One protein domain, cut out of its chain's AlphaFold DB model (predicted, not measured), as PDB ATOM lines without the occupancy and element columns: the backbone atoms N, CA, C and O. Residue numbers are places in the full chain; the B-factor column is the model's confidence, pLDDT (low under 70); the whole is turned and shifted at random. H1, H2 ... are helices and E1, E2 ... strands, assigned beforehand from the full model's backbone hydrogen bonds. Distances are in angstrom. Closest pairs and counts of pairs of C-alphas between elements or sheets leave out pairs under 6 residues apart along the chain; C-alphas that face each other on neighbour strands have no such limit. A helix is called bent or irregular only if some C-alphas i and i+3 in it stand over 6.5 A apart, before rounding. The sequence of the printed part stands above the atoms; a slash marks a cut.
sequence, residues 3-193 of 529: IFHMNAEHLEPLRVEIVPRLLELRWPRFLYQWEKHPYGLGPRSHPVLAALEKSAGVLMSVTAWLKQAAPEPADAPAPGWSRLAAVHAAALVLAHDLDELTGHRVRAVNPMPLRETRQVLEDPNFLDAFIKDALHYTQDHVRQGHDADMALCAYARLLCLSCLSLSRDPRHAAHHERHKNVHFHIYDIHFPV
ATOM      1  N   ILE A   3     105.310 114.863 125.969       79.69
ATOM      2  CA  ILE A   3     105.481 113.600 125.240       79.69
ATOM      3  C   ILE A   3     104.367 112.630 125.620       79.69
ATOM      4  O   ILE A   3     104.096 112.411 126.801       79.69
ATOM      5  N   PHE A   4     103.740 112.038 124.612       86.75
ATOM      6  CA  PHE A   4     102.859 110.890 124.759       86.75
ATOM      7  C   PHE A   4     103.643 109.609 124.477       86.75
ATOM      8  O   PHE A   4     104.287 109.507 123.433       86.75
ATOM      9  N   HIS A   5     103.562 108.639 125.384       84.12
ATOM     10  CA  HIS A   5     104.215 107.340 125.247       84.12
ATOM     11  C   HIS A   5     103.175 106.232 125.093       84.12
ATOM     12  O   HIS A   5     102.239 106.144 125.884       84.12
ATOM     13  N   MET A   6     103.370 105.363 124.104       86.25
ATOM     14  CA  MET A   6     102.581 104.152 123.901       86.25
ATOM     15  C   MET A   6     103.507 102.997 123.522       86.25
ATOM     16  O   MET A   6     104.420 103.162 122.724       86.25
ATOM     17  N   ASN A   7     103.268 101.820 124.092       84.94
ATOM     18  CA  ASN A   7     104.025 100.590 123.849       84.94
ATOM     19  C   ASN A   7     103.032  99.415 123.710       84.94
ATOM     20  O   ASN A   7     101.818  99.628 123.756       84.94
ATOM     21  N   ALA A   8     103.536  98.185 123.569       80.12
ATOM     22  CA  ALA A   8     102.695  96.991 123.438       80.12
ATOM     23  C   ALA A   8     101.730  96.780 124.618       80.12
ATOM     24  O   ALA A   8     100.571  96.431 124.405       80.12
ATOM     25  N   GLU A   9     102.179  97.041 125.845       83.25
ATOM     26  CA  GLU A   9     101.388  96.852 127.067       83.25
ATOM     27  C   GLU A   9     100.199  97.818 127.132       83.25
ATOM     28  O   GLU A   9      99.132  97.458 127.625       83.25
ATOM     29  N   HIS A  10     100.352  99.024 126.579       87.94
ATOM     30  CA  HIS A  10      99.265  99.998 126.474       87.94
ATOM     31  C   HIS A  10      98.204  99.605 125.430       87.94
ATOM     32  O   HIS A  10      97.052 100.020 125.555       87.94
ATOM     33  N   LEU A  11      98.565  98.825 124.402       87.75
ATOM     34  CA  LEU A  11      97.624  98.380 123.367       87.75
ATOM     35  C   LEU A  11      96.741  97.221 123.845       87.75
ATOM     36  O   LEU A  11      95.559  97.178 123.512       87.75
ATOM     37  N   GLU A  12      97.303  96.295 124.622       88.25
ATOM     38  CA  GLU A  12      96.626  95.065 125.043       88.25
ATOM     39  C   GLU A  12      95.236  95.283 125.681       88.25
ATOM     40  O   GLU A  12      94.281  94.656 125.217       88.25
ATOM     41  N   PRO A  13      95.035  96.201 126.651       90.44
ATOM     42  CA  PRO A  13      93.705  96.427 127.223       90.44
ATOM     43  C   PRO A  13      92.698  97.004 126.214       90.44
ATOM     44  O   PRO A  13      91.495  96.794 126.363       90.44
ATOM     45  N   LEU A  14      93.162  97.701 125.171       92.38
ATOM     46  CA  LEU A  14      92.300  98.313 124.153       92.38
ATOM     47  C   LEU A  14      91.801  97.298 123.121       92.38
ATOM     48  O   LEU A  14      90.786  97.531 122.464       92.38
ATOM     49  N   ARG A  15      92.465  96.143 122.989       91.88
ATOM     50  CA  ARG A  15      92.061  95.091 122.042       91.88
ATOM     51  C   ARG A  15      90.654  94.571 122.296       91.88
ATOM     52  O   ARG A  15      89.968  94.209 121.345       91.88
ATOM     53  N   VAL A  16      90.206  94.595 123.552       92.56
ATOM     54  CA  VAL A  16      88.843  94.210 123.946       92.56
ATOM     55  C   VAL A  16      87.789  95.093 123.272       92.56
ATOM     56  O   VAL A  16      86.695  94.617 122.987       92.56
ATOM     57  N   GLU A  17      88.115  96.350 122.968       91.06
ATOM     58  CA  GLU A  17      87.231  97.262 122.238       91.06
ATOM     59  C   GLU A  17      87.485  97.215 120.723       91.06
ATOM     60  O   GLU A  17      86.541  97.205 119.938       91.06
ATOM     61  N   ILE A  18      88.746  97.118 120.294       95.31
ATOM     62  CA  ILE A  18      89.138  97.215 118.878       95.31
ATOM     63  C   ILE A  18      88.787  95.951 118.080       95.31
ATOM     64  O   ILE A  18      88.221  96.039 116.987       95.31
ATOM     65  N   VAL A  19      89.120  94.768 118.605       93.88
ATOM     66  CA  VAL A  19      88.971  93.497 117.876       93.88
ATOM     67  C   VAL A  19      87.504  93.215 117.526       93.88
ATOM     68  O   VAL A  19      87.234  92.898 116.362       93.88
ATOM     69  N   PRO A  20      86.524  93.390 118.441       95.12
ATOM     70  CA  PRO A  20      85.113  93.263 118.083       95.12
ATOM     71  C   PRO A  20      84.690  94.202 116.952       95.12
ATOM     72  O   PRO A  20      83.972  93.771 116.054       95.12
ATOM     73  N   ARG A  21      85.184  95.447 116.919       94.38
ATOM     74  CA  ARG A  21      84.851  96.400 115.845       94.38
ATOM     75  C   ARG A  21      85.413  95.985 114.496       94.38
ATOM     76  O   ARG A  21      84.698  96.048 113.497       94.38
ATOM     77  N   LEU A  22      86.646  95.485 114.452       93.88
ATOM     78  CA  LEU A  22      87.222  94.926 113.223       93.88
ATOM     79  C   LEU A  22      86.401  93.733 112.702       93.88
ATOM     80  O   LEU A  22      86.189  93.606 111.490       93.88
ATOM     81  N   LEU A  23      85.898  92.886 113.605       92.44
ATOM     82  CA  LEU A  23      85.027  91.755 113.270       92.44
ATOM     83  C   LEU A  23      83.655  92.215 112.756       92.44
ATOM     84  O   LEU A  23      83.223  91.766 111.691       92.44
ATOM     85  N   GLU A  24      82.994  93.129 113.466       94.31
ATOM     86  CA  GLU A  24      81.691  93.703 113.101       94.31
ATOM     87  C   GLU A  24      81.740  94.403 111.739       94.31
ATOM     88  O   GLU A  24      80.863  94.200 110.893       94.31
ATOM     89  N   LEU A  25      82.813  95.158 111.486       93.94
ATOM     90  CA  LEU A  25      83.062  95.844 110.217       93.94
ATOM     91  C   LEU A  25      83.563  94.906 109.111       93.94
ATOM     92  O   LEU A  25      83.698  95.331 107.970       93.94
ATOM     93  N   ARG A  26      83.735  93.607 109.390       93.81
ATOM     94  CA  ARG A  26      84.053  92.548 108.414       93.81
ATOM     95  C   ARG A  26      85.440  92.647 107.772       93.81
ATOM     96  O   ARG A  26      85.637  92.093 106.686       93.81
ATOM     97  N   TRP A  27      86.414  93.251 108.450       93.88
ATOM     98  CA  TRP A  27      87.808  93.284 107.987       93.88
ATOM     99  C   TRP A  27      88.387  91.883 107.727       93.88
ATOM    100  O   TRP A  27      88.856  91.641 106.611       93.88
ATOM    101  N   PRO A  28      88.276  90.905 108.652       91.06
ATOM    102  CA  PRO A  28      88.801  89.559 108.412       91.06
ATOM    103  C   PRO A  28      88.142  88.853 107.225       91.06
ATOM    104  O   PRO A  28      88.807  88.163 106.454       91.06
ATOM    105  N   ARG A  29      86.834  89.063 107.017       90.06
ATOM    106  CA  ARG A  29      86.116  88.500 105.863       90.06
ATOM    107  C   ARG A  29      86.619  89.092 104.549       90.06
ATOM    108  O   ARG A  29      86.766  88.353 103.580       90.06
ATOM    109  N   PHE A  30      86.851  90.400 104.507       93.00
ATOM    110  CA  PHE A  30      87.403  91.065 103.332       93.00
ATOM    111  C   PHE A  30      88.809  90.544 103.005       93.00
ATOM    112  O   PHE A  30      89.065  90.137 101.872       93.00
ATOM    113  N   LEU A  31      89.691  90.460 104.001       90.44
ATOM    114  CA  LEU A  31      91.061  89.984 103.806       90.44
ATOM    115  C   LEU A  31      91.126  88.498 103.428       90.44
ATOM    116  O   LEU A  31      91.909  88.124 102.556       90.44
ATOM    117  N   TYR A  32      90.239  87.669 103.989       87.38
ATOM    118  CA  TYR A  32      90.035  86.288 103.545       87.38
ATOM    119  C   TYR A  32      89.674  86.213 102.055       87.38
ATOM    120  O   TYR A  32      90.217  85.389 101.326       87.38
ATOM    121  N   GLN A  33      88.765  87.072 101.582       87.06
ATOM    122  CA  GLN A  33      88.364  87.097 100.172       87.06
ATOM    123  C   GLN A  33      89.489  87.572  99.249       87.06
ATOM    124  O   GLN A  33      89.589  87.087  98.122       87.06
ATOM    125  N   TRP A  34      90.319  88.498  99.727       88.25
ATOM    126  CA  TRP A  34      91.451  89.041  98.985       88.25
ATOM    127  C   TRP A  34      92.596  88.030  98.835       88.25
ATOM    128  O   TRP A  34      92.997  87.729  97.713       88.25
ATOM    129  N   GLU A  35      93.092  87.460  99.936       86.25
ATOM    130  CA  GLU A  35      94.266  86.570  99.912       86.25
ATOM    131  C   GLU A  35      93.896  85.090  99.700       86.25
ATOM    132  O   GLU A  35      94.754  84.268  99.387       86.25
ATOM    133  N   LYS A  36      92.611  84.728  99.847       82.88
ATOM    134  CA  LYS A  36      92.088  83.347  99.758       82.88
ATOM    135  C   LYS A  36      92.786  82.354 100.701       82.88
ATOM    136  O   LYS A  36      92.780  81.149 100.450       82.88
ATOM    137  N   HIS A  37      93.362  82.845 101.796       77.25
ATOM    138  CA  HIS A  37      94.023  82.033 102.816       77.25
ATOM    139  C   HIS A  37      93.031  81.613 103.912       77.25
ATOM    140  O   HIS A  37      92.225  82.452 104.320       77.25
ATOM    141  N   PRO A  38      93.076  80.374 104.450       68.88
ATOM    142  CA  PRO A  38      92.214  79.951 105.553       68.88
ATOM    143  C   PRO A  38      92.178  80.976 106.696       68.88
ATOM    144  O   PRO A  38      93.221  81.466 107.131       68.88
ATOM    145  N   TYR A  39      90.967  81.307 107.156       64.06
ATOM    146  CA  TYR A  39      90.688  82.217 108.279       64.06
ATOM    147  C   TYR A  39      91.108  83.691 108.107       64.06
ATOM    148  O   TYR A  39      90.939  84.469 109.039       64.06
ATOM    149  N   GLY A  40      91.601  84.105 106.932       58.97
ATOM    150  CA  GLY A  40      92.024  85.493 106.691       58.97
ATOM    151  C   GLY A  40      93.335  85.858 107.394       58.97
ATOM    152  O   GLY A  40      93.559  87.027 107.688       58.97
ATOM    153  N   LEU A  41      94.163  84.847 107.684       73.62
ATOM    154  CA  LEU A  41      95.464  84.954 108.352       73.62
ATOM    155  C   LEU A  41      96.581  84.434 107.438       73.62
ATOM    156  O   LEU A  41      97.296  83.490 107.768       73.62
ATOM    157  N   GLY A  42      96.666  84.995 106.240       80.94
ATOM    158  CA  GLY A  42      97.781  84.774 105.330       80.94
ATOM    159  C   GLY A  42      98.955  85.724 105.602       80.94
ATOM    160  O   GLY A  42      98.839  86.647 106.418       80.94
ATOM    161  N   PRO A  43     100.098  85.508 104.925       83.12
ATOM    162  CA  PRO A  43     101.316  86.296 105.104       83.12
ATOM    163  C   PRO A  43     101.136  87.805 104.924       83.12
ATOM    164  O   PRO A  43     101.888  88.563 105.529       83.12
ATOM    165  N   ARG A  44     100.165  88.258 104.117       85.62
ATOM    166  CA  ARG A  44      99.882  89.691 103.940       85.62
ATOM    167  C   ARG A  44      98.706  90.174 104.789       85.62
ATOM    168  O   ARG A  44      98.759  91.276 105.326       85.62
ATOM    169  N   SER A  45      97.652  89.376 104.942       89.12
ATOM    170  CA  SER A  45      96.456  89.777 105.702       89.12
ATOM    171  C   SER A  45      96.681  89.871 107.209       89.12
ATOM    172  O   SER A  45      96.133  90.777 107.838       89.12
ATOM    173  N   HIS A  46      97.505  88.996 107.795       90.25
ATOM    174  CA  HIS A  46      97.785  89.051 109.230       90.25
ATOM    175  C   HIS A  46      98.530  90.341 109.640       90.25
ATOM    176  O   HIS A  46      98.033  91.035 110.530       90.25
ATOM    177  N   PRO A  47      99.629  90.748 108.970       91.44
ATOM    178  CA  PRO A  47     100.262  92.045 109.220       91.44
ATOM    179  C   PRO A  47      99.336  93.250 109.001       91.44
ATOM    180  O   PRO A  47      99.394  94.208 109.766       91.44
ATOM    181  N   VAL A  48      98.441  93.199 108.006       93.88
ATOM    182  CA  VAL A  48      97.447  94.264 107.773       93.88
ATOM    183  C   VAL A  48      96.487  94.408 108.958       93.88
ATOM    184  O   VAL A  48      96.227  95.529 109.396       93.88
ATOM    185  N   LEU A  49      95.981  93.297 109.508       93.62
ATOM    186  CA  LEU A  49      95.139  93.331 110.711       93.62
ATOM    187  C   LEU A  49      95.904  93.881 111.917       93.62
ATOM    188  O   LEU A  49      95.378  94.742 112.616       93.62
ATOM    189  N   ALA A  50      97.149  93.449 112.122       93.06
ATOM    190  CA  ALA A  50      97.982  93.942 113.216       93.06
ATOM    191  C   ALA A  50      98.237  95.461 113.121       93.06
ATOM    192  O   ALA A  50      98.140  96.169 114.126       93.06
ATOM    193  N   ALA A  51      98.492  95.983 111.916       94.75
ATOM    194  CA  ALA A  51      98.664  97.417 111.677       94.75
ATOM    195  C   ALA A  51      97.367  98.213 111.942       94.75
ATOM    196  O   ALA A  51      97.392  99.298 112.536       94.75
ATOM    197  N   LEU A  52      96.205  97.670 111.556       96.31
ATOM    198  CA  LEU A  52      94.898  98.261 111.868       96.31
ATOM    199  C   LEU A  52      94.614  98.274 113.373       96.31
ATOM    200  O   LEU A  52      94.161  99.289 113.894       96.31
ATOM    201  N   GLU A  53      94.916  97.187 114.083       95.50
ATOM    202  CA  GLU A  53      94.774  97.124 115.541       95.50
ATOM    203  C   GLU A  53      95.647  98.170 116.237       95.50
ATOM    204  O   GLU A  53      95.164  98.930 117.080       95.50
ATOM    205  N   LYS A  54      96.928  98.250 115.855       95.06
ATOM    206  CA  LYS A  54      97.879  99.213 116.418       95.06
ATOM    207  C   LYS A  54      97.438 100.652 116.156       95.06
ATOM    208  O   LYS A  54      97.377 101.447 117.092       95.06
ATOM    209  N   SER A  55      97.064 100.988 114.921       96.81
ATOM    210  CA  SER A  55      96.590 102.335 114.571       96.81
ATOM    211  C   SER A  55      95.272 102.715 115.257       96.81
ATOM    212  O   SER A  55      95.135 103.847 115.722       96.81
ATOM    213  N   ALA A  56      94.335 101.778 115.413       96.88
ATOM    214  CA  ALA A  56      93.117 101.972 116.199       96.88
ATOM    215  C   ALA A  56      93.421 102.256 117.682       96.88
ATOM    216  O   ALA A  56      92.854 103.179 118.271       96.88
ATOM    217  N   GLY A  57      94.370 101.529 118.277       96.62
ATOM    218  CA  GLY A  57      94.813 101.788 119.647       96.62
ATOM    219  C   GLY A  57      95.483 103.151 119.811       96.62
ATOM    220  O   GLY A  57      95.232 103.845 120.800       96.62
ATOM    221  N   VAL A  58      96.283 103.568 118.823       96.31
ATOM    222  CA  VAL A  58      96.870 104.915 118.766       96.31
ATOM    223  C   VAL A  58      95.771 105.968 118.717       96.31
ATOM    224  O   VAL A  58      95.799 106.901 119.516       96.31
ATOM    225  N   LEU A  59      94.777 105.802 117.839       96.62
ATOM    226  CA  LEU A  59      93.651 106.726 117.713       96.62
ATOM    227  C   LEU A  59      92.959 106.941 119.064       96.62
ATOM    228  O   LEU A  59      92.770 108.083 119.486       96.62
ATOM    229  N   MET A  60      92.620 105.860 119.767       95.12
ATOM    230  CA  MET A  60      91.928 105.925 121.056       95.12
ATOM    231  C   MET A  60      92.794 106.564 122.146       95.12
ATOM    232  O   MET A  60      92.351 107.496 122.822       95.12
ATOM    233  N   SER A  61      94.037 106.100 122.284       95.25
ATOM    234  CA  SER A  61      94.944 106.538 123.349       95.25
ATOM    235  C   SER A  61      95.354 107.996 123.185       95.25
ATOM    236  O   SER A  61      95.276 108.776 124.134       95.25
ATOM    237  N   VAL A  62      95.727 108.392 121.963       95.06
ATOM    238  CA  VAL A  62      96.092 109.778 121.653       95.06
ATOM    239  C   VAL A  62      94.884 110.691 121.833       95.06
ATOM    240  O   VAL A  62      95.025 111.761 122.415       95.06
ATOM    241  N   THR A  63      93.681 110.273 121.426       93.38
ATOM    242  CA  THR A  63      92.463 111.068 121.655       93.38
ATOM    243  C   THR A  63      92.203 111.288 123.143       93.38
ATOM    244  O   THR A  63      91.926 112.414 123.560       93.38
ATOM    245  N   ALA A  64      92.275 110.228 123.951       92.25
ATOM    246  CA  ALA A  64      92.051 110.311 125.392       92.25
ATOM    247  C   ALA A  64      93.092 111.209 126.072       92.25
ATOM    248  O   ALA A  64      92.740 112.053 126.897       92.25
ATOM    249  N   TRP A  65      94.356 111.070 125.675       94.50
ATOM    250  CA  TRP A  65      95.453 111.864 126.203       94.50
ATOM    251  C   TRP A  65      95.354 113.339 125.804       94.50
ATOM    252  O   TRP A  65      95.444 114.211 126.664       94.50
ATOM    253  N   LEU A  66      95.099 113.643 124.527       92.19
ATOM    254  CA  LEU A  66      94.994 115.020 124.036       92.19
ATOM    255  C   LEU A  66      93.829 115.780 124.669       92.19
ATOM    256  O   LEU A  66      93.988 116.957 124.980       92.19
ATOM    257  N   LYS A  67      92.708 115.113 124.968       89.00
ATOM    258  CA  LYS A  67      91.607 115.732 125.728       89.00
ATOM    259  C   LYS A  67      92.052 116.275 127.091       89.00
ATOM    260  O   LYS A  67      91.464 117.236 127.575       89.00
ATOM    261  N   GLN A  68      93.061 115.660 127.710       88.12
ATOM    262  CA  GLN A  68      93.602 116.074 129.007       88.12
ATOM    263  C   GLN A  68      94.789 117.034 128.851       88.12
ATOM    264  O   GLN A  68      94.872 118.040 129.550       88.12
ATOM    265  N   ALA A  69      95.708 116.731 127.931       83.75
ATOM    266  CA  ALA A  69      96.968 117.449 127.751       83.75
ATOM    267  C   ALA A  69      96.842 118.731 126.906       83.75
ATOM    268  O   ALA A  69      97.666 119.639 127.028       83.75
ATOM    269  N   ALA A  70      95.828 118.809 126.044       83.56
ATOM    270  CA  ALA A  70      95.582 119.912 125.122       83.56
ATOM    271  C   ALA A  70      94.072 120.229 125.030       83.56
ATOM    272  O   ALA A  70      93.480 120.096 123.959       83.56
ATOM    273  N   PRO A  71      93.424 120.627 126.145       83.62
ATOM    274  CA  PRO A  71      91.992 120.889 126.154       83.62
ATOM    275  C   PRO A  71      91.634 122.036 125.203       83.62
ATOM    276  O   PRO A  71      92.296 123.079 125.167       83.62
ATOM    277  N   GLU A  72      90.560 121.836 124.450       81.81
ATOM    278  CA  GLU A  72      90.047 122.806 123.487       81.81
ATOM    279  C   GLU A  72      88.912 123.628 124.112       81.81
ATOM    280  O   GLU A  72      88.110 123.084 124.880       81.81
ATOM    281  N   PRO A  73      88.833 124.939 123.827       79.81
ATOM    282  CA  PRO A  73      87.722 125.759 124.278       79.81
ATOM    283  C   PRO A  73      86.422 125.315 123.588       79.81
ATOM    284  O   PRO A  73      86.434 124.722 122.510       79.81
ATOM    285  N   ALA A  74      85.281 125.577 124.227       76.69
ATOM    286  CA  ALA A  74      83.978 125.088 123.764       76.69
ATOM    287  C   ALA A  74      83.558 125.636 122.382       76.69
ATOM    288  O   ALA A  74      82.696 125.053 121.731       76.69
ATOM    289  N   ASP A  75      84.160 126.741 121.943       78.00
ATOM    290  CA  ASP A  75      83.965 127.394 120.647       78.00
ATOM    291  C   ASP A  75      85.014 126.990 119.592       78.00
ATOM    292  O   ASP A  75      85.086 127.600 118.523       78.00
ATOM    293  N   ALA A  76      85.825 125.959 119.866       76.81
ATOM    294  CA  ALA A  76      86.829 125.475 118.930       76.81
ATOM    295  C   ALA A  76      86.205 125.054 117.580       76.81
ATOM    296  O   ALA A  76      85.131 124.445 117.532       76.81
ATOM    297  N   PRO A  77      86.877 125.357 116.455       76.69
ATOM    298  CA  PRO A  77      86.389 125.023 115.121       76.69
ATOM    299  C   PRO A  77      86.295 123.505 114.920       76.69
ATOM    300  O   PRO A  77      87.207 122.761 115.276       76.69
ATOM    301  N   ALA A  78      85.219 123.047 114.275       77.81
ATOM    302  CA  ALA A  78      85.113 121.665 113.817       77.81
ATOM    303  C   ALA A  78      85.922 121.442 112.513       77.81
ATOM    304  O   ALA A  78      85.875 122.295 111.609       77.81
ATOM    305  N   PRO A  79      86.623 120.300 112.381       81.81
ATOM    306  CA  PRO A  79      86.822 119.265 113.401       81.81
ATOM    307  C   PRO A  79      87.843 119.684 114.471       81.81
ATOM    308  O   PRO A  79      88.839 120.318 114.150       81.81
ATOM    309  N   GLY A  80      87.622 119.285 115.728       87.75
ATOM    310  CA  GLY A  80      88.519 119.634 116.839       87.75
ATOM    311  C   GLY A  80      89.970 119.197 116.601       87.75
ATOM    312  O   GLY A  80      90.236 118.107 116.083       87.75
ATOM    313  N   TRP A  81      90.912 120.038 117.013       90.38
ATOM    314  CA  TRP A  81      92.355 119.858 116.894       90.38
ATOM    315  C   TRP A  81      92.830 118.538 117.509       90.38
ATOM    316  O   TRP A  81      93.665 117.855 116.919       90.38
ATOM    317  N   SER A  82      92.262 118.127 118.646       90.56
ATOM    318  CA  SER A  82      92.639 116.875 119.318       90.56
ATOM    319  C   SER A  82      92.297 115.651 118.470       90.56
ATOM    320  O   SER A  82      93.096 114.724 118.343       90.56
ATOM    321  N   ARG A  83      91.114 115.661 117.841       91.88
ATOM    322  CA  ARG A  83      90.691 114.602 116.913       91.88
ATOM    323  C   ARG A  83      91.554 114.602 115.659       91.88
ATOM    324  O   ARG A  83      91.983 113.542 115.212       91.88
ATOM    325  N   LEU A  84      91.843 115.788 115.130       92.88
ATOM    326  CA  LEU A  84      92.701 115.965 113.966       92.88
ATOM    327  C   LEU A  84      94.113 115.401 114.204       92.88
ATOM    328  O   LEU A  84      94.627 114.648 113.379       92.88
ATOM    329  N   ALA A  85      94.718 115.713 115.351       93.50
ATOM    330  CA  ALA A  85      96.028 115.208 115.747       93.50
ATOM    331  C   ALA A  85      96.023 113.689 115.993       93.50
ATOM    332  O   ALA A  85      96.972 113.007 115.603       93.50
ATOM    333  N   ALA A  86      94.955 113.145 116.585       95.31
ATOM    334  CA  ALA A  86      94.821 111.708 116.820       95.31
ATOM    335  C   ALA A  86      94.680 110.902 115.519       95.31
ATOM    336  O   ALA A  86      95.364 109.891 115.359       95.31
ATOM    337  N   VAL A  87      93.862 111.363 114.563       96.00
ATOM    338  CA  VAL A  87      93.748 110.719 113.239       96.00
ATOM    339  C   VAL A  87      95.053 110.820 112.475       96.00
ATOM    340  O   VAL A  87      95.484 109.831 111.892       96.00
ATOM    341  N   HIS A  88      95.715 111.978 112.517       95.12
ATOM    342  CA  HIS A  88      97.029 112.131 111.913       95.12
ATOM    343  C   HIS A  88      98.028 111.111 112.480       95.12
ATOM    344  O   HIS A  88      98.671 110.401 111.715       95.12
ATOM    345  N   ALA A  89      98.136 110.990 113.808       95.19
ATOM    346  CA  ALA A  89      99.040 110.032 114.445       95.19
ATOM    347  C   ALA A  89      98.699 108.573 114.090       95.19
ATOM    348  O   ALA A  89      99.593 107.808 113.732       95.19
ATOM    349  N   ALA A  90      97.418 108.196 114.136       96.81
ATOM    350  CA  ALA A  90      96.963 106.850 113.795       96.81
ATOM    351  C   ALA A  90      97.234 106.495 112.325       96.81
ATOM    352  O   ALA A  90      97.754 105.420 112.035       96.81
ATOM    353  N   ALA A  91      96.930 107.411 111.402       95.81
ATOM    354  CA  ALA A  91      97.175 107.232 109.975       95.81
ATOM    355  C   ALA A  91      98.676 107.154 109.659       95.81
ATOM    356  O   ALA A  91      99.091 106.365 108.814       95.81
ATOM    357  N   LEU A  92      99.500 107.930 110.364       93.81
ATOM    358  CA  LEU A  92     100.943 107.946 110.164       93.81
ATOM    359  C   LEU A  92     101.587 106.629 110.620       93.81
ATOM    360  O   LEU A  92     102.391 106.055 109.888       93.81
ATOM    361  N   VAL A  93     101.174 106.109 111.782       93.69
ATOM    362  CA  VAL A  93     101.592 104.786 112.278       93.69
ATOM    363  C   VAL A  93     101.109 103.673 111.344       93.69
ATOM    364  O   VAL A  93     101.897 102.803 110.984       93.69
ATOM    365  N   LEU A  94      99.857 103.738 110.875       95.75
ATOM    366  CA  LEU A  94      99.320 102.779 109.905       95.75
ATOM    367  C   LEU A  94     100.135 102.768 108.604       95.75
ATOM    368  O   LEU A  94     100.478 101.706 108.093       95.75
ATOM    369  N   ALA A  95     100.469 103.944 108.068       92.81
ATOM    370  CA  ALA A  95     101.274 104.057 106.855       92.81
ATOM    371  C   ALA A  95     102.682 103.472 107.037       92.81
ATOM    372  O   ALA A  95     103.203 102.869 106.101       92.81
ATOM    373  N   HIS A  96     103.279 103.646 108.218       90.50
ATOM    374  CA  HIS A  96     104.599 103.118 108.551       90.50
ATOM    375  C   HIS A  96     104.621 101.595 108.672       90.50
ATOM    376  O   HIS A  96     105.479 100.955 108.071       90.50
ATOM    377  N   ASP A  97     103.656 101.002 109.372       91.12
ATOM    378  CA  ASP A  97     103.603  99.544 109.532       91.12
ATOM    379  C   ASP A  97     103.336  98.827 108.188       91.12
ATOM    380  O   ASP A  97     103.793  97.709 107.958       91.12
ATOM    381  N   LEU A  98     102.632  99.479 107.254       92.19
ATOM    382  CA  LEU A  98     102.353  98.940 105.913       92.19
ATOM    383  C   LEU A  98     103.481  99.192 104.898       92.19
ATOM    384  O   LEU A  98     103.450  98.686 103.772       92.19
ATOM    385  N   ASP A  99     104.467 100.004 105.260       84.88
ATOM    386  CA  ASP A  99     105.487 100.495 104.341       84.88
ATOM    387  C   ASP A  99     106.422  99.358 103.885       84.88
ATOM    388  O   ASP A  99     106.791  99.288 102.709       84.88
ATOM    389  N   GLU A 100     106.720  98.418 104.789       78.75
ATOM    390  CA  GLU A 100     107.479  97.197 104.494       78.75
ATOM    391  C   GLU A 100     106.698  96.238 103.587       78.75
ATOM    392  O   GLU A 100     107.233  95.756 102.587       78.75
ATOM    393  N   LEU A 101     105.408  96.020 103.869       82.50
ATOM    394  CA  LEU A 101     104.543  95.126 103.082       82.50
ATOM    395  C   LEU A 101     104.387  95.601 101.634       82.50
ATOM    396  O   LEU A 101     104.348  94.804 100.698       82.50
ATOM    397  N   THR A 102     104.324  96.919 101.435       80.62
ATOM    398  CA  THR A 102     104.185  97.510 100.100       80.62
ATOM    399  C   THR A 102     105.517  97.693  99.375       80.62
ATOM    400  O   THR A 102     105.506  98.033  98.187       80.62
ATOM    401  N   GLY A 103     106.656  97.486 100.046       73.44
ATOM    402  CA  GLY A 103     107.984  97.798  99.515       73.44
ATOM    403  C   GLY A 103     108.144  99.282  99.163       73.44
ATOM    404  O   GLY A 103     108.770  99.607  98.156       73.44
ATOM    405  N   HIS A 104     107.508 100.178  99.928       70.88
ATOM    406  CA  HIS A 104     107.517 101.637  99.723       70.88
ATOM    407  C   HIS A 104     107.022 102.122  98.348       70.88
ATOM    408  O   HIS A 104     107.352 103.228  97.908       70.88
ATOM    409  N   ARG A 105     106.212 101.317  97.649       67.94
ATOM    410  CA  ARG A 105     105.717 101.639  96.298       67.94
ATOM    411  C   ARG A 105     104.655 102.744  96.271       67.94
ATOM    412  O   ARG A 105     104.345 103.259  95.200       67.94
ATOM    413  N   VAL A 106     104.095 103.118  97.420       76.69
ATOM    414  CA  VAL A 106     102.973 104.058  97.513       76.69
ATOM    415  C   VAL A 106     103.461 105.463  97.860       76.69
ATOM    416  O   VAL A 106     104.045 105.695  98.918       76.69
ATOM    417  N   ARG A 107     103.169 106.433  96.985       73.19
ATOM    418  CA  ARG A 107     103.386 107.865  97.235       73.19
ATOM    419  C   ARG A 107     102.062 108.608  97.136       73.19
ATOM    420  O   ARG A 107     101.396 108.549  96.107       73.19
ATOM    421  N   ALA A 108     101.703 109.324  98.195       71.38
ATOM    422  CA  ALA A 108     100.563 110.228  98.183       71.38
ATOM    423  C   ALA A 108     101.028 111.610  97.713       71.38
ATOM    424  O   ALA A 108     101.989 112.154  98.252       71.38
ATOM    425  N   VAL A 109     100.370 112.146  96.685       69.00
ATOM    426  CA  VAL A 109     100.715 113.454  96.094       69.00
ATOM    427  C   VAL A 109      99.710 114.525  96.508       69.00
ATOM    428  O   VAL A 109     100.095 115.654  96.788       69.00
ATOM    429  N   ASN A 110      98.428 114.163  96.587       75.44
ATOM    430  CA  ASN A 110      97.337 115.072  96.927       75.44
ATOM    431  C   ASN A 110      96.594 114.555  98.163       75.44
ATOM    432  O   ASN A 110      96.498 113.343  98.316       75.44
ATOM    433  N   PRO A 111      96.056 115.426  99.032       81.88
ATOM    434  CA  PRO A 111      95.198 114.996 100.135       81.88
ATOM    435  C   PRO A 111      93.895 114.357  99.620       81.88
ATOM    436  O   PRO A 111      93.471 114.615  98.490       81.88
ATOM    437  N   MET A 112      93.231 113.562 100.466       84.12
ATOM    438  CA  MET A 112      91.842 113.149 100.217       84.12
ATOM    439  C   MET A 112      90.918 114.375 100.141       84.12
ATOM    440  O   MET A 112      91.196 115.398 100.782       84.12
ATOM    441  N   PRO A 113      89.785 114.279  99.423       84.19
ATOM    442  CA  PRO A 113      88.740 115.289  99.479       84.19
ATOM    443  C   PRO A 113      88.388 115.647 100.929       84.19
ATOM    444  O   PRO A 113      88.061 114.784 101.741       84.19
ATOM    445  N   LEU A 114      88.402 116.945 101.257       80.12
ATOM    446  CA  LEU A 114      88.175 117.429 102.629       80.12
ATOM    447  C   LEU A 114      86.869 116.918 103.246       80.12
ATOM    448  O   LEU A 114      86.785 116.740 104.458       80.12
ATOM    449  N   ARG A 115      85.849 116.682 102.415       82.62
ATOM    450  CA  ARG A 115      84.563 116.125 102.840       82.62
ATOM    451  C   ARG A 115      84.705 114.718 103.430       82.62
ATOM    452  O   ARG A 115      84.085 114.447 104.450       82.62
ATOM    453  N   GLU A 116      85.513 113.862 102.813       83.19
ATOM    454  CA  GLU A 116      85.752 112.485 103.268       83.19
ATOM    455  C   GLU A 116      86.529 112.498 104.586       83.19
ATOM    456  O   GLU A 116      86.124 111.887 105.569       83.19
ATOM    457  N   THR A 117      87.571 113.330 104.670       85.69
ATOM    458  CA  THR A 117      88.342 113.491 105.912       85.69
ATOM    459  C   THR A 117      87.486 114.030 107.065       85.69
ATOM    460  O   THR A 117      87.596 113.554 108.194       85.69
ATOM    461  N   ARG A 118      86.602 115.004 106.804       84.75
ATOM    462  CA  ARG A 118      85.678 115.526 107.825       84.75
ATOM    463  C   ARG A 118      84.669 114.490 108.286       84.75
ATOM    464  O   ARG A 118      84.355 114.475 109.468       84.75
ATOM    465  N   GLN A 119      84.210 113.610 107.400       86.56
ATOM    466  CA  GLN A 119      83.290 112.542 107.779       86.56
ATOM    467  C   GLN A 119      83.893 111.646 108.867       86.56
ATOM    468  O   GLN A 119      83.210 111.350 109.838       86.56
ATOM    469  N   VAL A 120      85.178 111.295 108.761       88.94
ATOM    470  CA  VAL A 120      85.885 110.547 109.815       88.94
ATOM    471  C   VAL A 120      86.050 111.386 111.084       88.94
ATOM    472  O   VAL A 120      85.815 110.906 112.190       88.94
ATOM    473  N   LEU A 121      86.455 112.650 110.942       89.69
ATOM    474  CA  LEU A 121      86.781 113.518 112.076       89.69
ATOM    475  C   LEU A 121      85.565 113.990 112.883       89.69
ATOM    476  O   LEU A 121      85.689 114.282 114.074       89.69
ATOM    477  N   GLU A 122      84.402 114.112 112.259       89.12
ATOM    478  CA  GLU A 122      83.191 114.655 112.879       89.12
ATOM    479  C   GLU A 122      82.250 113.552 113.384       89.12
ATOM    480  O   GLU A 122      81.372 113.836 114.197       89.12
ATOM    481  N   ASP A 123      82.475 112.286 113.009       91.25
ATOM    482  CA  ASP A 123      81.626 111.173 113.445       91.25
ATOM    483  C   ASP A 123      81.648 111.009 114.983       91.25
ATOM    484  O   ASP A 123      82.719 111.058 115.613       91.25
ATOM    485  N   PRO A 124      80.487 110.845 115.644       87.06
ATOM    486  CA  PRO A 124      80.435 110.561 117.076       87.06
ATOM    487  C   PRO A 124      81.082 109.211 117.434       87.06
ATOM    488  O   PRO A 124      81.767 109.128 118.455       87.06
ATOM    489  N   ASN A 125      80.951 108.192 116.579       90.19
ATOM    490  CA  ASN A 125      81.606 106.889 116.701       90.19
ATOM    491  C   ASN A 125      82.971 106.911 116.004       90.19
ATOM    492  O   ASN A 125      83.198 106.303 114.960       90.19
ATOM    493  N   PHE A 126      83.899 107.635 116.624       90.12
ATOM    494  CA  PHE A 126      85.179 107.999 116.023       90.12
ATOM    495  C   PHE A 126      86.040 106.802 115.580       90.12
ATOM    496  O   PHE A 126      86.628 106.827 114.500       90.12
ATOM    497  N   LEU A 127      86.082 105.743 116.395       93.50
ATOM    498  CA  LEU A 127      86.807 104.509 116.085       93.50
ATOM    499  C   LEU A 127      86.191 103.781 114.883       93.50
ATOM    500  O   LEU A 127      86.900 103.448 113.931       93.50
ATOM    501  N   ASP A 128      84.871 103.575 114.904       94.69
ATOM    502  CA  ASP A 128      84.159 102.882 113.828       94.69
ATOM    503  C   ASP A 128      84.279 103.653 112.515       94.69
ATOM    504  O   ASP A 128      84.493 103.040 111.473       94.69
ATOM    505  N   ALA A 129      84.193 104.986 112.555       94.50
ATOM    506  CA  ALA A 129      84.350 105.830 111.378       94.50
ATOM    507  C   ALA A 129      85.730 105.656 110.732       94.50
ATOM    508  O   ALA A 129      85.806 105.413 109.530       94.50
ATOM    509  N   PHE A 130      86.806 105.691 111.525       95.06
ATOM    510  CA  PHE A 130      88.170 105.493 111.029       95.06
ATOM    511  C   PHE A 130      88.370 104.109 110.392       95.06
ATOM    512  O   PHE A 130      88.884 104.003 109.278       95.06
ATOM    513  N   ILE A 131      87.928 103.046 111.073       95.94
ATOM    514  CA  ILE A 131      88.092 101.661 110.603       95.94
ATOM    515  C   ILE A 131      87.221 101.383 109.368       95.94
ATOM    516  O   ILE A 131      87.637 100.662 108.455       95.94
ATOM    517  N   LYS A 132      86.003 101.928 109.337       95.50
ATOM    518  CA  LYS A 132      85.043 101.742 108.245       95.50
ATOM    519  C   LYS A 132      85.460 102.495 106.988       95.50
ATOM    520  O   LYS A 132      85.341 101.937 105.901       95.50
ATOM    521  N   ASP A 133      85.953 103.722 107.129       95.50
ATOM    522  CA  ASP A 133      86.432 104.518 105.998       95.50
ATOM    523  C   ASP A 133      87.662 103.867 105.351       95.50
ATOM    524  O   ASP A 133      87.680 103.634 104.140       95.50
ATOM    525  N   ALA A 134      88.607 103.399 106.177       96.12
ATOM    526  CA  ALA A 134      89.745 102.602 105.728       96.12
ATOM    527  C   ALA A 134      89.305 101.359 104.934       96.12
ATOM    528  O   ALA A 134      89.873 101.052 103.881       96.12
ATOM    529  N   LEU A 135      88.275 100.647 105.407       96.12
ATOM    530  CA  LEU A 135      87.763  99.457 104.732       96.12
ATOM    531  C   LEU A 135      87.116  99.796 103.392       96.12
ATOM    532  O   LEU A 135      87.391  99.118 102.404       96.12
ATOM    533  N   HIS A 136      86.254 100.811 103.354       95.50
ATOM    534  CA  HIS A 136      85.571 101.220 102.131       95.50
ATOM    535  C   HIS A 136      86.566 101.663 101.063       95.50
ATOM    536  O   HIS A 136      86.523 101.143  99.948       95.50
ATOM    537  N   TYR A 137      87.517 102.527 101.430       95.06
ATOM    538  CA  TYR A 137      88.572 102.956 100.521       95.06
ATOM    539  C   TYR A 137      89.340 101.749  99.969       95.06
ATOM    540  O   TYR A 137      89.524 101.616  98.756       95.06
ATOM    541  N   THR A 138      89.743 100.830 100.849       95.50
ATOM    542  CA  THR A 138      90.500  99.635 100.458       95.50
ATOM    543  C   THR A 138      89.677  98.727  99.538       95.50
ATOM    544  O   THR A 138      90.183  98.263  98.519       95.50
ATOM    545  N   GLN A 139      88.393  98.507  99.836       95.81
ATOM    546  CA  GLN A 139      87.490  97.704  99.006       95.81
ATOM    547  C   GLN A 139      87.313  98.287  97.607       95.81
ATOM    548  O   GLN A 139      87.354  97.539  96.627       95.81
ATOM    549  N   ASP A 140      87.123  99.599  97.501       95.31
ATOM    550  CA  ASP A 140      86.903 100.258  96.217       95.31
ATOM    551  C   ASP A 140      88.139 100.190  95.322       95.31
ATOM    552  O   ASP A 140      88.013  99.929  94.126       95.31
ATOM    553  N   HIS A 141      89.337 100.310  95.893       93.81
ATOM    554  CA  HIS A 141      90.583 100.195  95.134       93.81
ATOM    555  C   HIS A 141      90.937  98.739  94.805       93.81
ATOM    556  O   HIS A 141      91.428  98.459  93.711       93.81
ATOM    557  N   VAL A 142      90.613  97.779  95.677       93.62
ATOM    558  CA  VAL A 142      90.751  96.351  95.348       93.62
ATOM    559  C   VAL A 142      89.806  95.950  94.211       93.62
ATOM    560  O   VAL A 142      90.208  95.209  93.316       93.62
ATOM    561  N   ARG A 143      88.578  96.491  94.159       93.44
ATOM    562  CA  ARG A 143      87.663  96.305  93.011       93.44
ATOM    563  C   ARG A 143      88.231  96.860  91.702       93.44
ATOM    564  O   ARG A 143      87.891  96.349  90.640       93.44
ATOM    565  N   GLN A 144      89.090  97.871  91.782       93.06
ATOM    566  CA  GLN A 144      89.794  98.463  90.639       93.06
ATOM    567  C   GLN A 144      91.089  97.713  90.273       93.06
ATOM    568  O   GLN A 144      91.757  98.084  89.313       93.06
ATOM    569  N   GLY A 145      91.429  96.636  90.992       90.75
ATOM    570  CA  GLY A 145      92.576  95.773  90.695       90.75
ATOM    571  C   GLY A 145      93.847  96.081  91.490       90.75
ATOM    572  O   GLY A 145      94.901  95.543  91.161       90.75
ATOM    573  N   HIS A 146      93.781  96.921  92.526       89.88
ATOM    574  CA  HIS A 146      94.914  97.169  93.422       89.88
ATOM    575  C   HIS A 146      95.027  96.098  94.520       89.88
ATOM    576  O   HIS A 146      94.039  95.471  94.897       89.88
ATOM    577  N   ASP A 147      96.228  95.907  95.075       91.44
ATOM    578  CA  ASP A 147      96.404  95.082  96.277       91.44
ATOM    579  C   ASP A 147      95.851  95.795  97.525       91.44
ATOM    580  O   ASP A 147      95.917  97.022  97.628       91.44
ATOM    581  N   ALA A 148      95.342  95.027  98.497       91.94
ATOM    582  CA  ALA A 148      94.710  95.577  99.697       91.94
ATOM    583  C   ALA A 148      95.685  96.347 100.605       91.94
ATOM    584  O   ALA A 148      95.343  97.415 101.101       91.94
ATOM    585  N   ASP A 149      96.904  95.844 100.802       92.75
ATOM    586  CA  ASP A 149      97.954  96.523 101.575       92.75
ATOM    587  C   ASP A 149      98.413  97.831 100.905       92.75
ATOM    588  O   ASP A 149      98.576  98.846 101.580       92.75
ATOM    589  N   MET A 150      98.546  97.844  99.574       91.69
ATOM    590  CA  MET A 150      98.847  99.056  98.806       91.69
ATOM    591  C   MET A 150      97.718 100.083  98.908       91.69
ATOM    592  O   MET A 150      97.988 101.257  99.160       91.69
ATOM    593  N   ALA A 151      96.466  99.653  98.742       94.19
ATOM    594  CA  ALA A 151      95.304 100.527  98.861       94.19
ATOM    595  C   ALA A 151      95.166 101.105 100.279       94.19
ATOM    596  O   ALA A 151      94.937 102.303 100.433       94.19
ATOM    597  N   LEU A 152      95.380 100.292 101.315       96.38
ATOM    598  CA  LEU A 152      95.322 100.750 102.701       96.38
ATOM    599  C   LEU A 152      96.489 101.687 103.059       96.38
ATOM    600  O   LEU A 152      96.291 102.688 103.746       96.38
ATOM    601  N   CYS A 153      97.698 101.417 102.560       94.56
ATOM    602  CA  CYS A 153      98.832 102.330 102.719       94.56
ATOM    603  C   CYS A 153      98.564 103.670 102.014       94.56
ATOM    604  O   CYS A 153      98.871 104.733 102.557       94.56
ATOM    605  N   ALA A 154      97.940 103.639 100.828       92.19
ATOM    606  CA  ALA A 154      97.536 104.846 100.110       92.19
ATOM    607  C   ALA A 154      96.520 105.651 100.922       92.19
ATOM    608  O   ALA A 154      96.763 106.829 101.170       92.19
ATOM    609  N   TYR A 155      95.460 105.007 101.418       95.31
ATOM    610  CA  TYR A 155      94.493 105.618 102.330       95.31
ATOM    611  C   TYR A 155      95.178 106.314 103.509       95.31
ATOM    612  O   TYR A 155      94.979 107.507 103.732       95.31
ATOM    613  N   ALA A 156      96.046 105.593 104.223       95.44
ATOM    614  CA  ALA A 156      96.735 106.104 105.400       95.44
ATOM    615  C   ALA A 156      97.575 107.354 105.075       95.44
ATOM    616  O   ALA A 156      97.489 108.370 105.767       95.44
ATOM    617  N   ARG A 157      98.336 107.328 103.973       91.31
ATOM    618  CA  ARG A 157      99.154 108.466 103.525       91.31
ATOM    619  C   ARG A 157      98.309 109.658 103.069       91.31
ATOM    620  O   ARG A 157      98.636 110.794 103.409       91.31
ATOM    621  N   LEU A 158      97.230 109.420 102.324       91.75
ATOM    622  CA  LEU A 158      96.320 110.482 101.889       91.75
ATOM    623  C   LEU A 158      95.624 111.132 103.092       91.75
ATOM    624  O   LEU A 158      95.509 112.356 103.142       91.75
ATOM    625  N   LEU A 159      95.226 110.336 104.087       93.56
ATOM    626  CA  LEU A 159      94.619 110.818 105.325       93.56
ATOM    627  C   LEU A 159      95.598 111.644 106.168       93.56
ATOM    628  O   LEU A 159      95.203 112.684 106.700       93.56
ATOM    629  N   CYS A 160      96.877 111.253 106.230       91.25
ATOM    630  CA  CYS A 160      97.931 112.073 106.840       91.25
ATOM    631  C   CYS A 160      98.007 113.452 106.175       91.25
ATOM    632  O   CYS A 160      97.909 114.471 106.859       91.25
ATOM    633  N   LEU A 161      98.123 113.490 104.841       85.81
ATOM    634  CA  LEU A 161      98.193 114.742 104.081       85.81
ATOM    635  C   LEU A 161      96.950 115.611 104.288       85.81
ATOM    636  O   LEU A 161      97.076 116.824 104.463       85.81
ATOM    637  N   SER A 162      95.757 115.013 104.308       90.12
ATOM    638  CA  SER A 162      94.521 115.745 104.592       90.12
ATOM    639  C   SER A 162      94.521 116.355 105.987       90.12
ATOM    640  O   SER A 162      94.146 117.517 106.143       90.12
ATOM    641  N   CYS A 163      94.979 115.614 106.999       90.94
ATOM    642  CA  CYS A 163      95.053 116.131 108.362       90.94
ATOM    643  C   CYS A 163      96.078 117.265 108.492       90.94
ATOM    644  O   CYS A 163      95.784 118.272 109.128       90.94
ATOM    645  N   LEU A 164      97.237 117.145 107.834       85.69
ATOM    646  CA  LEU A 164      98.244 118.210 107.748       85.69
ATOM    647  C   LEU A 164      97.717 119.455 107.028       85.69
ATOM    648  O   LEU A 164      98.026 120.584 107.401       85.69
ATOM    649  N   SER A 165      96.925 119.265 105.974       85.44
ATOM    650  CA  SER A 165      96.301 120.374 105.257       85.44
ATOM    651  C   SER A 165      95.285 121.096 106.141       85.44
ATOM    652  O   SER A 165      95.305 122.324 106.207       85.44
ATOM    653  N   LEU A 166      94.449 120.348 106.866       86.25
ATOM    654  CA  LEU A 166      93.478 120.896 107.813       86.25
ATOM    655  C   LEU A 166      94.147 121.562 109.022       86.25
ATOM    656  O   LEU A 166      93.657 122.583 109.489       86.25
ATOM    657  N   SER A 167      95.282 121.051 109.508       84.44
ATOM    658  CA  SER A 167      95.975 121.639 110.665       84.44
ATOM    659  C   SER A 167      96.577 123.011 110.357       84.44
ATOM    660  O   SER A 167      96.831 123.788 111.273       84.44
ATOM    661  N   ARG A 168      96.796 123.315 109.069       82.88
ATOM    662  CA  ARG A 168      97.247 124.623 108.569       82.88
ATOM    663  C   ARG A 168      96.107 125.626 108.385       82.88
ATOM    664  O   ARG A 168      96.373 126.772 108.029       82.88
ATOM    665  N   ASP A 169      94.855 125.222 108.602       82.12
ATOM    666  CA  ASP A 169      93.723 126.144 108.598       82.12
ATOM    667  C   ASP A 169      93.950 127.230 109.670       82.12
ATOM    668  O   ASP A 169      94.255 126.893 110.821       82.12
ATOM    669  N   PRO A 170      93.793 128.529 109.338       81.44
ATOM    670  CA  PRO A 170      93.962 129.624 110.293       81.44
ATOM    671  C   PRO A 170      93.172 129.442 111.592       81.44
ATOM    672  O   PRO A 170      93.611 129.895 112.648       81.44
ATOM    673  N   ARG A 171      92.039 128.733 111.539       83.06
ATOM    674  CA  ARG A 171      91.201 128.435 112.707       83.06
ATOM    675  C   ARG A 171      91.916 127.554 113.744       83.06
ATOM    676  O   ARG A 171      91.608 127.647 114.927       83.06
ATOM    677  N   HIS A 172      92.899 126.750 113.334       83.12
ATOM    678  CA  HIS A 172      93.711 125.914 114.222       83.12
ATOM    679  C   HIS A 172      95.075 126.524 114.576       83.12
ATOM    680  O   HIS A 172      95.773 125.966 115.424       83.12
ATOM    681  N   ALA A 173      95.461 127.660 113.986       79.25
ATOM    682  CA  ALA A 173      96.810 128.219 114.112       79.25
ATOM    683  C   ALA A 173      97.228 128.473 115.571       79.25
ATOM    684  O   ALA A 173      98.331 128.104 115.971       79.25
ATOM    685  N   ALA A 174      96.330 129.030 116.390       80.19
ATOM    686  CA  ALA A 174      96.603 129.293 117.803       80.19
ATOM    687  C   ALA A 174      96.825 128.000 118.614       80.19
ATOM    688  O   ALA A 174      97.737 127.934 119.439       80.19
ATOM    689  N   HIS A 175      96.028 126.957 118.358       84.06
ATOM    690  CA  HIS A 175      96.196 125.650 119.002       84.06
ATOM    691  C   HIS A 175      97.466 124.948 118.531       84.06
ATOM    692  O   HIS A 175      98.216 124.416 119.346       84.06
ATOM    693  N   HIS A 176      97.739 124.986 117.228       80.12
ATOM    694  CA  HIS A 176      98.944 124.405 116.663       80.12
ATOM    695  C   HIS A 176     100.204 125.046 117.259       80.12
ATOM    696  O   HIS A 176     101.077 124.328 117.733       80.12
ATOM    697  N   GLU A 177     100.261 126.376 117.346       78.06
ATOM    698  CA  GLU A 177     101.403 127.089 117.930       78.06
ATOM    699  C   GLU A 177     101.581 126.778 119.424       78.06
ATOM    700  O   GLU A 177     102.698 126.537 119.887       78.06
ATOM    701  N   ARG A 178     100.479 126.709 120.182       81.38
ATOM    702  CA  ARG A 178     100.493 126.364 121.612       81.38
ATOM    703  C   ARG A 178     100.997 124.944 121.872       81.38
ATOM    704  O   ARG A 178     101.642 124.700 122.891       81.38
ATOM    705  N   HIS A 179     100.711 124.018 120.962       83.25
ATOM    706  CA  HIS A 179     100.995 122.592 121.120       83.25
ATOM    707  C   HIS A 179     102.069 122.070 120.156       83.25
ATOM    708  O   HIS A 179     102.257 120.861 120.053       83.25
ATOM    709  N   LYS A 180     102.846 122.950 119.512       77.94
ATOM    710  CA  LYS A 180     103.918 122.575 118.568       77.94
ATOM    711  C   LYS A 180     105.027 121.705 119.174       77.94
ATOM    712  O   LYS A 180     105.748 121.034 118.450       77.94
ATOM    713  N   ASN A 181     105.146 121.715 120.503       74.31
ATOM    714  CA  ASN A 181     106.095 120.907 121.276       74.31
ATOM    715  C   ASN A 181     105.464 119.611 121.826       74.31
ATOM    716  O   ASN A 181     105.991 119.041 122.788       74.31
ATOM    717  N   VAL A 182     104.316 119.184 121.285       84.38
ATOM    718  CA  VAL A 182     103.733 117.864 121.546       84.38
ATOM    719  C   VAL A 182     104.412 116.834 120.654       84.38
ATOM    720  O   VAL A 182     104.500 117.011 119.440       84.38
ATOM    721  N   HIS A 183     104.882 115.755 121.268       84.31
ATOM    722  CA  HIS A 183     105.581 114.664 120.603       84.31
ATOM    723  C   HIS A 183     104.898 113.334 120.906       84.31
ATOM    724  O   HIS A 183     104.450 113.095 122.028       84.31
ATOM    725  N   PHE A 184     104.847 112.461 119.907       85.88
ATOM    726  CA  PHE A 184     104.360 111.098 120.040       85.88
ATOM    727  C   PHE A 184     105.543 110.144 120.007       85.88
ATOM    728  O   PHE A 184     106.376 110.225 119.109       85.88
ATOM    729  N   HIS A 185     105.601 109.247 120.984       83.38
ATOM    730  CA  HIS A 185     106.518 108.122 121.045       83.38
ATOM    731  C   HIS A 185     105.681 106.845 121.128       83.38
ATOM    732  O   HIS A 185     105.143 106.495 122.177       83.38
ATOM    733  N   ILE A 186     105.498 106.199 119.982       85.06
ATOM    734  CA  ILE A 186     104.612 105.057 119.785       85.06
ATOM    735  C   ILE A 186     105.487 103.888 119.345       85.06
ATOM    736  O   ILE A 186     105.946 103.849 118.208       85.06
ATOM    737  N   TYR A 187     105.698 102.929 120.244       81.69
ATOM    738  CA  TYR A 187     106.662 101.843 120.076       81.69
ATOM    739  C   TYR A 187     108.067 102.397 119.791       81.69
ATOM    740  O   TYR A 187     108.609 103.128 120.610       81.69
ATOM    741  N   ASP A 188     108.643 102.048 118.650       68.31
ATOM    742  CA  ASP A 188     109.939 102.474 118.128       68.31
ATOM    743  C   ASP A 188     109.848 103.724 117.237       68.31
ATOM    744  O   ASP A 188     110.851 104.210 116.714       68.31
ATOM    745  N   ILE A 189     108.644 104.270 117.076       76.12
ATOM    746  CA  ILE A 189     108.358 105.398 116.205       76.12
ATOM    747  C   ILE A 189     108.205 106.652 117.058       76.12
ATOM    748  O   ILE A 189     107.363 106.704 117.958       76.12
ATOM    749  N   HIS A 190     108.940 107.712 116.737       77.75
ATOM    750  CA  HIS A 190     108.681 109.021 117.315       77.75
ATOM    751  C   HIS A 190     108.553 110.130 116.258       77.75
ATOM    752  O   HIS A 190     109.309 110.242 115.290       77.75
ATOM    753  N   PHE A 191     107.588 111.017 116.477       79.44
ATOM    754  CA  PHE A 191     107.308 112.145 115.593       79.44
ATOM    755  C   PHE A 191     106.620 113.286 116.357       79.44
ATOM    756  O   PHE A 191     105.869 113.033 117.302       79.44
ATOM    757  N   PRO A 192     106.860 114.559 115.982       83.62
ATOM    758  CA  PRO A 192     106.103 115.671 116.543       83.62
ATOM    759  C   PRO A 192     104.647 115.636 116.055       83.62
ATOM    760  O   PRO A 192     104.333 115.029 115.027       83.62
ATOM    761  N   VAL A 193     103.740 116.300 116.774       86.12
ATOM    762  CA  VAL A 193     102.346 116.455 116.334       86.12
ATOM    763  C   VAL A 193     102.301 117.121 114.956       86.12
ATOM    764  O   VAL A 193     102.982 118.118 114.725       86.12
TER     765      VAL A 193
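Overview. This is residues 3 to 193 of the 529 residues of the protein "ATPase_AAA_core domain-containing protein" of Deltaproteobacteria bacterium HGW-Deltaproteobacteria-17 (UniProt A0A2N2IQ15). Three long helices, H3, H4 and H7, lie side by side with H4 between the other two. A small sheet of three strands covers one side of H3 and H4, and H5 and H6 pack on the other side of this helical core. The kinked H1 crosses H3 steeply, while H2 and H8 lie toward opposite ends of the long axis. The printed part has 191 residues with eight named helices and three named strands, in the order E1, H1 to H8, E2, E3; it is mostly helix, and the sheet, in the order E1, E2, E3, is mixed. The whole is compact, with a radius of gyration of the C-alphas of 16.1 A and spans of 50 by 35 by 30 A.

Along the chain. E1, residues 3 to 6, begins at C-alpha 3 at (105.481, 113.600, 125.240). H1, residues 8 to 24, is 23.6 A long and has a kink of 59 degrees near residue 15; it is only just irregular, with C-alphas 10 and 13 being 6.7 A apart. H2 holds residues 27 to 35. H3, residues 45 to 69, is the longest helix at 35.4 A and begins at C-alpha 45 at (96.456, 89.777, 105.702). H4, residues 81 to 97, is 24.4 A long, and H5 holds residues 114 to 122. H6, residues 126 to 143, measures 25.9 A, and H7, residues 148 to 167, measures 28.3 A. H8, residues 170 to 179, is irregular, with C-alphas 171 and 174 being 7.5 A apart. E2 holds residues 182 to 186, and E3, residues 189 to 192, ends at C-alpha 192 at (106.103, 115.671, 116.543).

Arrangement. H3 is the hub, touching H1, H2, H4 and H6. H3 and H4 form a helical hairpin at a shallow tilt of 26 degrees, opposite ways, with the closest C-alphas, those of Ser 55 and Ala 90, 4.6 A apart. H4 touches H7 at a shallow tilt of 30 degrees, opposite ways, closest at the C-alphas of Ala 91 and Ala 156, 4.7 A. With residues 53 to 57 alone, H3 touches H1 at a steep tilt of 66 degrees, closest at Leu 11 and Gly 57, C-alphas 5.8 A apart. H2 touches residues 45 to 49 of H3, closest at the C-alphas of Leu 31 and Ser 45, 5.7 A. H6 touches H7 at a steep tilt of 50 degrees, closest at the C-alphas of Thr 138 and Ala 151, 5.1 A. H5 and H6 form a helical hairpin, closest at the C-alphas of Val 120 and Ala 129, 5.2 A. H8 touches no helix but is near H4. H3 and H4 are on the same face of the sheet, at heights of 8.5 A and 9.7 A, making two layers, helices on one face of a sheet. E1 and E2 are parallel, with N 4 and O 183 at 2.9 A, and with H1 to H8 between them they form a strand-helix-strand unit, two parallel neighbour strands joined through helices. E2 and E3 form an antiparallel hairpin, with N 184 and O 191 at 2.9 A. Every O i to N i+4 pair is within hydrogen-bond range in H2, H4, H5, H6 and H7; the counts are 7 of 13 in H1, 20 of 21 in H3 and 4 of 6 in H8.

Size, cuts and confidence. The two C-alphas farthest apart, those of Pro 38 and Ala 174, are 51.0 A apart. The printed part has no cut. The links H3 to H4, of 11 residues, and H4 to H5, of 16 residues, are long. The mean pLDDT of the printed part is 87.6; residues 38 to 40, 105, 109 and 188 are under 70.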